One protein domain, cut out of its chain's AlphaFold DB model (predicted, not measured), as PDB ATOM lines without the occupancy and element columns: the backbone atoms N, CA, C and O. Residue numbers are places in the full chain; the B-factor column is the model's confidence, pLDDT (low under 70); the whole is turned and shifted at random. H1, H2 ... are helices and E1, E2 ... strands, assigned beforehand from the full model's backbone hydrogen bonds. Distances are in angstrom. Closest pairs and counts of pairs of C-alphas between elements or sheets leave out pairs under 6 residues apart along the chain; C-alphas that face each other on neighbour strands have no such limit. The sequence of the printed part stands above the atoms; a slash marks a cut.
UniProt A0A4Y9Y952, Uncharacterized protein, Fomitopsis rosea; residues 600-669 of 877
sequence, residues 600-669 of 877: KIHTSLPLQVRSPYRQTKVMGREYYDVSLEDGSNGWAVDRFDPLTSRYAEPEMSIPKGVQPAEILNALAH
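AT A GLANCE: This is residues 600 to 669 of the 877 residues of an uncharacterized protein of Fomitopsis rosea (UniProt A0A4Y9Y952). Two small pairs of strands, the antiparallel E3 and E4 and the short parallel E1 and E2, are bridged by an unnamed stretch whose residues 626 to 627 pair with E1 and whose residues 629 to 630 pair with E3, and the helix H2 runs near E2 and E3. H1 lies at the far end of the loop that joins E3 to E4. The printed part has 70 residues, under half of them in named elements, which follow as E1, E2, E3, H1, E4, H2. The class is mixed, helices and strands; the whole is compact and rounded, with a radius of gyration of the C-alphas of 11.5 A and spans of 29 by 25 by 23 A.

IN THESE COORDINATES: E3, residues 635 to 638, is 10.1 A long, and E4, residues 651 to 654, is 10.5 A. H1 is residues 644 to 647. E1, residues 600 to 602, begins at C-alpha 600 (145.722, 140.604, 174.305), and E2 is residues 613 to 615. H2, residues 660 to 669, is 14.2 A long and ends at C-alpha 669 (144.883, 152.805, 169.900).

HOW THE PARTS SIT: E3 and E4 are antiparallel at 155 degrees, with N 635 and O 654 within hydrogen-bond range at 2.8 A. Residues 629 to 630 pair with residues 635 to 636 of E3, antiparallel, and residues 626 to 627 with residues 601 to 602 of E1, parallel. E1 and E2 are parallel at 45 degrees, with N 601 and O 614 at 2.9 A. The closest C-alphas of E2 and H2, Tyr 613 and Ala 668, are 6.9 A apart; those of E3 and H2, Trp 635 and Pro 660, 7.9 A. H1 and H2 are apart. In H2 every O i to N i+4 pair is within hydrogen-bond range; H1 is too short for one.

THE WHOLE: The two C-alphas farthest apart, Gln 608 and Tyr 647, are 31.8 A apart. The printed part has no cut. The link E2 to E3, 19 residues, is long. Residues 608 to 611 and 619 have pLDDT under 70.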
ATOM      1  N   LYS A 600     146.085 141.701 173.395       91.50
ATOM      2  CA  LYS A 600     145.722 140.604 174.305       91.50
ATOM      3  C   LYS A 600     145.401 141.193 175.669       91.50
ATOM      4  O   LYS A 600     146.264 141.834 176.267       91.50
ATOM      5  N   ILE A 601     144.196 140.952 176.174       91.69
ATOM      6  CA  ILE A 601     143.739 141.524 177.447       91.69
ATOM      7  C   ILE A 601     143.395 140.441 178.465       91.69
ATOM      8  O   ILE A 601     142.846 139.396 178.104       91.69
ATOM      9  N   HIS A 602     143.672 140.707 179.735       91.06
ATOM     10  CA  HIS A 602     143.120 139.961 180.861       91.06
ATOM     11  C   HIS A 602     142.103 140.831 181.602       91.06
ATOM     12  O   HIS A 602     142.324 142.025 181.778       91.06
ATOM     13  N   THR A 603     140.959 140.254 181.954       88.81
ATOM     14  CA  THR A 603     139.900 140.941 182.699       88.81
ATOM     15  C   THR A 603     138.878 139.925 183.201       88.81
ATOM     16  O   THR A 603     138.533 138.995 182.458       88.81
ATOM     17  N   SER A 604     138.351 140.119 184.409       84.75
ATOM     18  CA  SER A 604     137.162 139.419 184.914       84.75
ATOM     19  C   SER A 604     135.842 139.930 184.308       84.75
ATOM     20  O   SER A 604     134.806 139.271 184.429       84.75
ATOM     21  N   LEU A 605     135.858 141.089 183.638       83.44
ATOM     22  CA  LEU A 605     134.653 141.806 183.219       83.44
ATOM     23  C   LEU A 605     133.925 141.132 182.032       83.44
ATOM     24  O   LEU A 605     134.568 140.639 181.097       83.44
ATOM     25  N   PRO A 606     132.575 141.160 181.996       78.44
ATOM     26  CA  PRO A 606     131.769 140.561 180.929       78.44
ATOM     27  C   PRO A 606     131.749 141.430 179.656       78.44
ATOM     28  O   PRO A 606     130.750 142.067 179.316       78.44
ATOM     29  N   LEU A 607     132.867 141.465 178.929       74.62
ATOM     30  CA  LEU A 607     133.016 142.242 177.695       74.62
ATOM     31  C   LEU A 607     132.504 141.492 176.453       74.62
ATOM     32  O   LEU A 607     132.718 140.291 176.290       74.62
ATOM     33  N   GLN A 608     131.911 142.221 175.500       65.12
ATOM     34  CA  GLN A 608     131.711 141.683 174.149       65.12
ATOM     35  C   GLN A 608     133.044 141.663 173.391       65.12
ATOM     36  O   GLN A 608     133.661 142.708 173.190       65.12
ATOM     37  N   VAL A 609     133.457 140.488 172.914       53.28
ATOM     38  CA  VAL A 609     134.682 140.322 172.115       53.28
ATOM     39  C   VAL A 609     134.539 141.036 170.766       53.28
ATOM     40  O   VAL A 609     133.788 140.586 169.897       53.28
ATOM     41  N   ARG A 610     135.270 142.140 170.575       56.19
ATOM     42  CA  ARG A 610     135.373 142.887 169.310       56.19
ATOM     43  C   ARG A 610     136.793 143.443 169.137       56.19
ATOM     44  O   ARG A 610     137.441 143.795 170.117       56.19
ATOM     45  N   SER A 611     137.247 143.554 167.883       61.75
ATOM     46  CA  SER A 611     138.433 144.357 167.527       61.75
ATOM     47  C   SER A 611     138.265 145.771 168.114       61.75
ATOM     48  O   SER A 611     137.156 146.303 167.991       61.75
ATOM     49  N   PRO A 612     139.289 146.362 168.765       74.38
ATOM     50  CA  PRO A 612     140.726 146.101 168.599       74.38
ATOM     51  C   PRO A 612     141.394 145.148 169.613       74.38
ATOM     52  O   PRO A 612     142.619 145.029 169.591       74.38
ATOM     53  N   TYR A 613     140.653 144.454 170.485       84.00
ATOM     54  CA  TYR A 613     141.239 143.610 171.544       84.00
ATOM     55  C   TYR A 613     140.693 142.171 171.583       84.00
ATOM     56  O   TYR A 613     139.657 141.842 171.000       84.00
ATOM     57  N   ARG A 614     141.420 141.275 172.262       86.62
ATOM     58  CA  ARG A 614     141.079 139.854 172.447       86.62
ATOM     59  C   ARG A 614     141.367 139.424 173.885       86.62
ATOM     60  O   ARG A 614     142.512 139.460 174.325       86.62
ATOM     61  N   GLN A 615     140.340 138.968 174.597       86.00
ATOM     62  CA  GLN A 615     140.485 138.434 175.954       86.00
ATOM     63  C   GLN A 615     141.236 137.092 175.936       86.00
ATOM     64  O   GLN A 615     140.916 136.216 175.128       86.00
ATOM     65  N   THR A 616     142.218 136.920 176.825       82.75
ATOM     66  CA  THR A 616     142.884 135.634 177.080       82.75
ATOM     67  C   THR A 616     142.365 134.993 178.366       82.75
ATOM     68  O   THR A 616     142.071 135.679 179.343       82.75
ATOM     69  N   LYS A 617     142.274 133.658 178.365       75.81
ATOM     70  CA  LYS A 617     141.963 132.841 179.552       75.81
ATOM     71  C   LYS A 617     143.217 132.325 180.273       75.81
ATOM     72  O   LYS A 617     143.092 131.603 181.255       75.81
ATOM     73  N   VAL A 618     144.411 132.634 179.762       75.94
ATOM     74  CA  VAL A 618     145.683 132.175 180.336       75.94
ATOM     75  C   VAL A 618     146.149 133.165 181.402       75.94
ATOM     76  O   VAL A 618     146.232 134.364 181.133       75.94
ATOM     77  N   MET A 619     146.453 132.654 182.596       65.69
ATOM     78  CA  MET A 619     147.030 133.426 183.700       65.69
ATOM     79  C   MET A 619     148.548 133.562 183.523       65.69
ATOM     80  O   MET A 619     149.203 132.611 183.106       65.69
ATOM     81  N   GLY A 620     149.097 134.722 183.888       74.31
ATOM     82  CA  GLY A 620     150.522 135.060 183.763       74.31
ATOM     83  C   GLY A 620     150.714 136.395 183.039       74.31
ATOM     84  O   GLY A 620     150.176 136.587 181.946       74.31
ATOM     85  N   ARG A 621     151.460 137.324 183.659       74.06
ATOM     86  CA  ARG A 621     151.690 138.708 183.178       74.06
ATOM     87  C   ARG A 621     152.360 138.762 181.792       74.06
ATOM     88  O   ARG A 621     152.349 139.789 181.132       74.06
ATOM     89  N   GLU A 622     152.925 137.650 181.337       77.31
ATOM     90  CA  GLU A 622     153.611 137.475 180.062       77.31
ATOM     91  C   GLU A 622     152.701 137.047 178.887       77.31
ATOM     92  O   GLU A 622     153.153 137.045 177.735       77.31
ATOM     93  N   TYR A 623     151.436 136.685 179.156       82.00
ATOM     94  CA  TYR A 623     150.466 136.205 178.155       82.00
ATOM     95  C   TYR A 623     149.525 137.296 177.623       82.00
ATOM     96  O   TYR A 623     149.071 137.217 176.477       82.00
ATOM     97  N   TYR A 624     149.247 138.336 178.406       88.44
ATOM     98  CA  TYR A 624     148.470 139.512 178.004       88.44
ATOM     99  C   TYR A 624     149.368 140.747 177.892       88.44
ATOM    100  O   TYR A 624     150.455 140.784 178.453       88.44
ATOM    101  N   ASP A 625     148.938 141.734 177.110       91.62
ATOM    102  CA  ASP A 625     149.639 143.014 176.968       91.62
ATOM    103  C   ASP A 625     149.072 144.069 177.948       91.62
ATOM    104  O   ASP A 625     149.752 145.038 178.273       91.62
ATOM    105  N   VAL A 626     147.833 143.867 178.423       92.56
ATOM    106  CA  VAL A 626     147.081 144.737 179.348       92.56
ATOM    107  C   VAL A 626     146.191 143.890 180.273       92.56
ATOM    108  O   VAL A 626     145.556 142.942 179.803       92.56
ATOM    109  N   SER A 627     146.087 144.245 181.554       92.62
ATOM    110  CA  SER A 627     144.985 143.842 182.444       92.62
ATOM    111  C   SER A 627     143.972 144.986 182.619       92.62
ATOM    112  O   SER A 627     144.304 146.158 182.449       92.62
ATOM    113  N   LEU A 628     142.719 144.657 182.939       92.62
ATOM    114  CA  LEU A 628     141.700 145.620 183.367       92.62
ATOM    115  C   LEU A 628     140.772 144.962 184.390       92.62
ATOM    116  O   LEU A 628     140.029 144.047 184.041       92.62
ATOM    117  N   GLU A 629     140.768 145.455 185.623       92.25
ATOM    118  CA  GLU A 629     139.926 144.948 186.714       92.25
ATOM    119  C   GLU A 629     139.201 146.085 187.450       92.25
ATOM    120  O   GLU A 629     139.571 147.259 187.340       92.25
ATOM    121  N   ASP A 630     138.143 145.756 188.200       89.44
ATOM    122  CA  ASP A 630     137.448 146.747 189.028       89.44
ATOM    123  C   ASP A 630     138.211 146.999 190.337       89.44
ATOM    124  O   ASP A 630     138.354 146.109 191.176       89.44
ATOM    125  N   GLY A 631     138.721 148.219 190.508       85.25
ATOM    126  CA  GLY A 631     139.486 148.637 191.679       85.25
ATOM    127  C   GLY A 631     138.635 149.358 192.728       85.25
ATOM    128  O   GLY A 631     137.459 149.669 192.529       85.25
ATOM    129  N   SER A 632     139.246 149.683 193.868       77.81
ATOM    130  CA  SER A 632     138.579 150.399 194.967       77.81
ATOM    131  C   SER A 632     138.154 151.823 194.584       77.81
ATOM    132  O   SER A 632     137.005 152.204 194.801       77.81
ATOM    133  N   ASN A 633     139.058 152.590 193.966       76.25
ATOM    134  CA  ASN A 633     138.871 154.018 193.661       76.25
ATOM    135  C   ASN A 633     138.610 154.320 192.170       76.25
ATOM    136  O   ASN A 633     138.388 155.470 191.796       76.25
ATOM    137  N   GLY A 634     138.644 153.304 191.312       86.25
ATOM    138  CA  GLY A 634     138.661 153.441 189.858       86.25
ATOM    139  C   GLY A 634     138.747 152.073 189.193       86.25
ATOM    140  O   GLY A 634     138.775 151.054 189.879       86.25
ATOM    141  N   TRP A 635     138.836 152.048 187.872       91.56
ATOM    142  CA  TRP A 635     139.357 150.889 187.152       91.56
ATOM    143  C   TRP A 635     140.853 150.750 187.447       91.56
ATOM    144  O   TRP A 635     141.558 151.763 187.490       91.56
ATOM    145  N   ALA A 636     141.329 149.526 187.660       92.31
ATOM    146  CA  ALA A 636     142.748 149.201 187.764       92.31
ATOM    147  C   ALA A 636     143.228 148.629 186.425       92.31
ATOM    148  O   ALA A 636     142.568 147.758 185.855       92.31
ATOM    149  N   VAL A 637     144.345 149.142 185.912       92.56
ATOM    150  CA  VAL A 637     144.926 148.747 184.624       92.56
ATOM    151  C   VAL A 637     146.421 148.542 184.808       92.56
ATOM    152  O   VAL A 637     147.127 149.508 185.092       92.56
ATOM    153  N   ASP A 638     146.911 147.328 184.569       92.19
ATOM    154  CA  ASP A 638     148.345 147.054 184.491       92.19
ATOM    155  C   ASP A 638     148.754 146.837 183.024       92.19
ATOM    156  O   ASP A 638     148.024 146.234 182.227       92.19
ATOM    157  N   ARG A 639     149.939 147.316 182.642       92.44
ATOM    158  CA  ARG A 639     150.427 147.323 181.255       92.44
ATOM    159  C   ARG A 639     151.751 146.590 181.119       92.44
ATOM    160  O   ARG A 639     152.728 146.918 181.784       92.44
ATOM    161  N   PHE A 640     151.781 145.635 180.194       90.69
ATOM    162  CA  PHE A 640     152.904 144.721 179.957       90.69
ATOM    163  C   PHE A 640     153.531 144.915 178.568       90.69
ATOM    164  O   PHE A 640     154.288 144.074 178.076       90.69
ATOM    165  N   ASP A 641     153.227 146.038 177.911       91.06
ATOM    166  CA  ASP A 641     153.868 146.421 176.658       91.06
ATOM    167  C   ASP A 641     155.350 146.826 176.891       91.06
ATOM    168  O   ASP A 641     155.674 147.388 177.944       91.06
ATOM    169  N   PRO A 642     156.288 146.533 175.962       91.19
ATOM    170  CA  PRO A 642     157.726 146.562 176.276       91.19
ATOM    171  C   PRO A 642     158.368 147.934 176.560       91.19
ATOM    172  O   PRO A 642     159.469 147.967 177.103       91.19
ATOM    173  N   LEU A 643     157.735 149.051 176.185       92.06
ATOM    174  CA  LEU A 643     158.166 150.418 176.510       92.06
ATOM    175  C   LEU A 643     157.618 150.856 177.866       92.06
ATOM    176  O   LEU A 643     158.398 151.312 178.702       92.06
ATOM    177  N   THR A 644     156.311 150.693 178.104       90.69
ATOM    178  CA  THR A 644     155.699 151.075 179.387       90.69
ATOM    179  C   THR A 644     156.351 150.287 180.518       90.69
ATOM    180  O   THR A 644     156.924 150.895 181.413       90.69
ATOM    181  N   SER A 645     156.442 148.959 180.378       89.44
ATOM    182  CA  SER A 645     157.098 148.049 181.340       89.44
ATOM    183  C   SER A 645     158.586 148.339 181.601       89.44
ATOM    184  O   SER A 645     159.190 147.705 182.469       89.44
ATOM    185  N   ARG A 646     159.218 149.214 180.805       91.19
ATOM    186  CA  ARG A 646     160.650 149.535 180.888       91.19
ATOM    187  C   ARG A 646     160.936 150.926 181.450       91.19
ATOM    188  O   ARG A 646     161.954 151.072 182.127       91.19
ATOM    189  N   TYR A 647     160.093 151.916 181.154       90.00
ATOM    190  CA  TYR A 647     160.380 153.331 181.430       90.00
ATOM    191  C   TYR A 647     159.291 154.080 182.205       90.00
ATOM    192  O   TYR A 647     159.592 155.128 182.771       90.00
ATOM    193  N   ALA A 648     158.055 153.582 182.224       88.69
ATOM    194  CA  ALA A 648     156.919 154.223 182.882       88.69
ATOM    195  C   ALA A 648     156.360 153.322 183.993       88.69
ATOM    196  O   ALA A 648     156.760 152.165 184.121       88.69
ATOM    197  N   GLU A 649     155.426 153.842 184.788       87.00
ATOM    198  CA  GLU A 649     154.680 153.005 185.729       87.00
ATOM    199  C   GLU A 649     153.714 152.098 184.936       87.00
ATOM    200  O   GLU A 649     152.922 152.613 184.138       87.00
ATOM    201  N   PRO A 650     153.780 150.760 185.081       87.38
ATOM    202  CA  PRO A 650     152.867 149.857 184.386       87.38
ATOM    203  C   PRO A 650     151.460 149.856 184.992       87.38
ATOM    204  O   PRO A 650     150.513 149.555 184.271       87.38
ATOM    205  N   GLU A 651     151.316 150.167 186.284       89.38
ATOM    206  CA  GLU A 651     150.045 150.156 187.018       89.38
ATOM    207  C   GLU A 651     149.427 151.572 187.018       89.38
ATOM    208  O   GLU A 651     150.055 152.544 187.436       89.38
ATOM    209  N   MET A 652     148.188 151.712 186.536       88.12
ATOM    210  CA  MET A 652     147.459 152.987 186.482       88.12
ATOM    211  C   MET A 652     145.996 152.833 186.921       88.12
ATOM    212  O   MET A 652     145.408 151.755 186.819       88.12
ATOM    213  N   SER A 653     145.378 153.928 187.382       87.31
ATOM    214  CA  SER A 653     143.960 153.943 187.759       87.31
ATOM    215  C   SER A 653     143.165 154.998 186.994       87.31
ATOM    216  O   SER A 653     143.611 156.133 186.842       87.31
ATOM    217  N   ILE A 654     141.982 154.611 186.511       85.94
ATOM    218  CA  ILE A 654     141.113 155.441 185.663       85.94
ATOM    219  C   ILE A 654     139.758 155.633 186.369       85.94
ATOM    220  O   ILE A 654     139.209 154.657 186.887       85.94
ATOM    221  N   PRO A 655     139.169 156.847 186.405       83.88
ATOM    222  CA  PRO A 655     137.896 157.084 187.089       83.88
ATOM    223  C   PRO A 655     136.752 156.188 186.582       83.88
ATOM    224  O   PRO A 655     136.568 156.040 185.374       83.88
ATOM    225  N   LYS A 656     135.901 155.676 187.489       84.19
ATOM    226  CA  LYS A 656     134.766 154.780 187.142       84.19
ATOM    227  C   LYS A 656     133.686 155.405 186.234       84.19
ATOM    228  O   LYS A 656     132.744 154.720 185.851       84.19
ATOM    229  N   GLY A 657     133.800 156.692 185.891       82.94
ATOM    230  CA  GLY A 657     132.947 157.344 184.891       82.94
ATOM    231  C   GLY A 657     133.248 156.913 183.448       82.94
ATOM    232  O   GLY A 657     132.338 156.904 182.621       82.94
ATOM    233  N   VAL A 658     134.493 156.514 183.157       83.31
ATOM    234  CA  VAL A 658     134.914 156.004 181.839       83.31
ATOM    235  C   VAL A 658     134.485 154.542 181.699       83.31
ATOM    236  O   VAL A 658     134.543 153.778 182.665       83.31
ATOM    237  N   GLN A 659     134.046 154.123 180.509       86.50
ATOM    238  CA  GLN A 659     133.582 152.746 180.299       86.50
ATOM    239  C   GLN A 659     134.748 151.768 180.034       86.50
ATOM    240  O   GLN A 659     135.666 152.105 179.286       86.50
ATOM    241  N   PRO A 660     134.707 150.509 180.520       88.38
ATOM    242  CA  PRO A 660     135.748 149.506 180.252       88.38
ATOM    243  C   PRO A 660     136.115 149.329 178.771       88.38
ATOM    244  O   PRO A 660     137.287 149.228 178.419       88.38
ATOM    245  N   ALA A 661     135.123 149.340 177.873       83.44
ATOM    246  CA  ALA A 661     135.365 149.232 176.433       83.44
ATOM    247  C   ALA A 661     136.062 150.475 175.844       83.44
ATOM    248  O   ALA A 661     136.824 150.364 174.888       83.44
ATOM    249  N   GLU A 662     135.822 151.656 176.412       84.50
ATOM    250  CA  GLU A 662     136.451 152.921 176.019       84.50
ATOM    251  C   GLU A 662     137.926 152.947 176.436       84.50
ATOM    252  O   GLU A 662     138.790 153.220 175.604       84.50
ATOM    253  N   ILE A 663     138.221 152.514 177.669       88.94
ATOM    254  CA  ILE A 663     139.582 152.307 178.192       88.94
ATOM    255  C   ILE A 663     140.386 151.369 177.289       88.94
ATOM    256  O   ILE A 663     141.487 151.703 176.850       88.94
ATOM    257  N   LEU A 664     139.827 150.206 176.953       89.19
ATOM    258  CA  LEU A 664     140.516 149.213 176.128       89.19
ATOM    259  C   LEU A 664     140.672 149.655 174.667       89.19
ATOM    260  O   LEU A 664     141.670 149.307 174.034       89.19
ATOM    261  N   ASN A 665     139.740 150.453 174.138       85.12
ATOM    262  CA  ASN A 665     139.894 151.097 172.832       85.12
ATOM    263  C   ASN A 665     141.031 152.133 172.846       85.12
ATOM    264  O   ASN A 665     141.854 152.130 171.932       85.12
ATOM    265  N   ALA A 666     141.105 152.979 173.879       86.12
ATOM    266  CA  ALA A 666     142.148 153.993 174.037       86.12
ATOM    267  C   ALA A 666     143.545 153.373 174.221       86.12
ATOM    268  O   ALA A 666     144.505 153.813 173.587       86.12
ATOM    269  N   LEU A 667     143.658 152.305 175.018       91.44
ATOM    270  CA  LEU A 667     144.897 151.538 175.205       91.44
ATOM    271  C   LEU A 667     145.337 150.825 173.919       91.44
ATOM    272  O   LEU A 667     146.509 150.888 173.551       91.44
ATOM    273  N   ALA A 668     144.410 150.188 173.197       89.25
ATOM    274  CA  ALA A 668     144.732 149.522 171.936       89.25
ATOM    275  C   ALA A 668     145.154 150.521 170.845       89.25
ATOM    276  O   ALA A 668     146.075 150.237 170.081       89.25
ATOM    277  N   HIS A 669     144.526 151.700 170.795       87.25
ATOM    278  CA  HIS A 669     144.883 152.805 169.900       87.25
ATOM    279  C   HIS A 669     146.274 153.377 170.228       87.25
ATOM    280  O   HIS A 669     147.126 153.471 169.340       87.25
TER     281      HIS A 669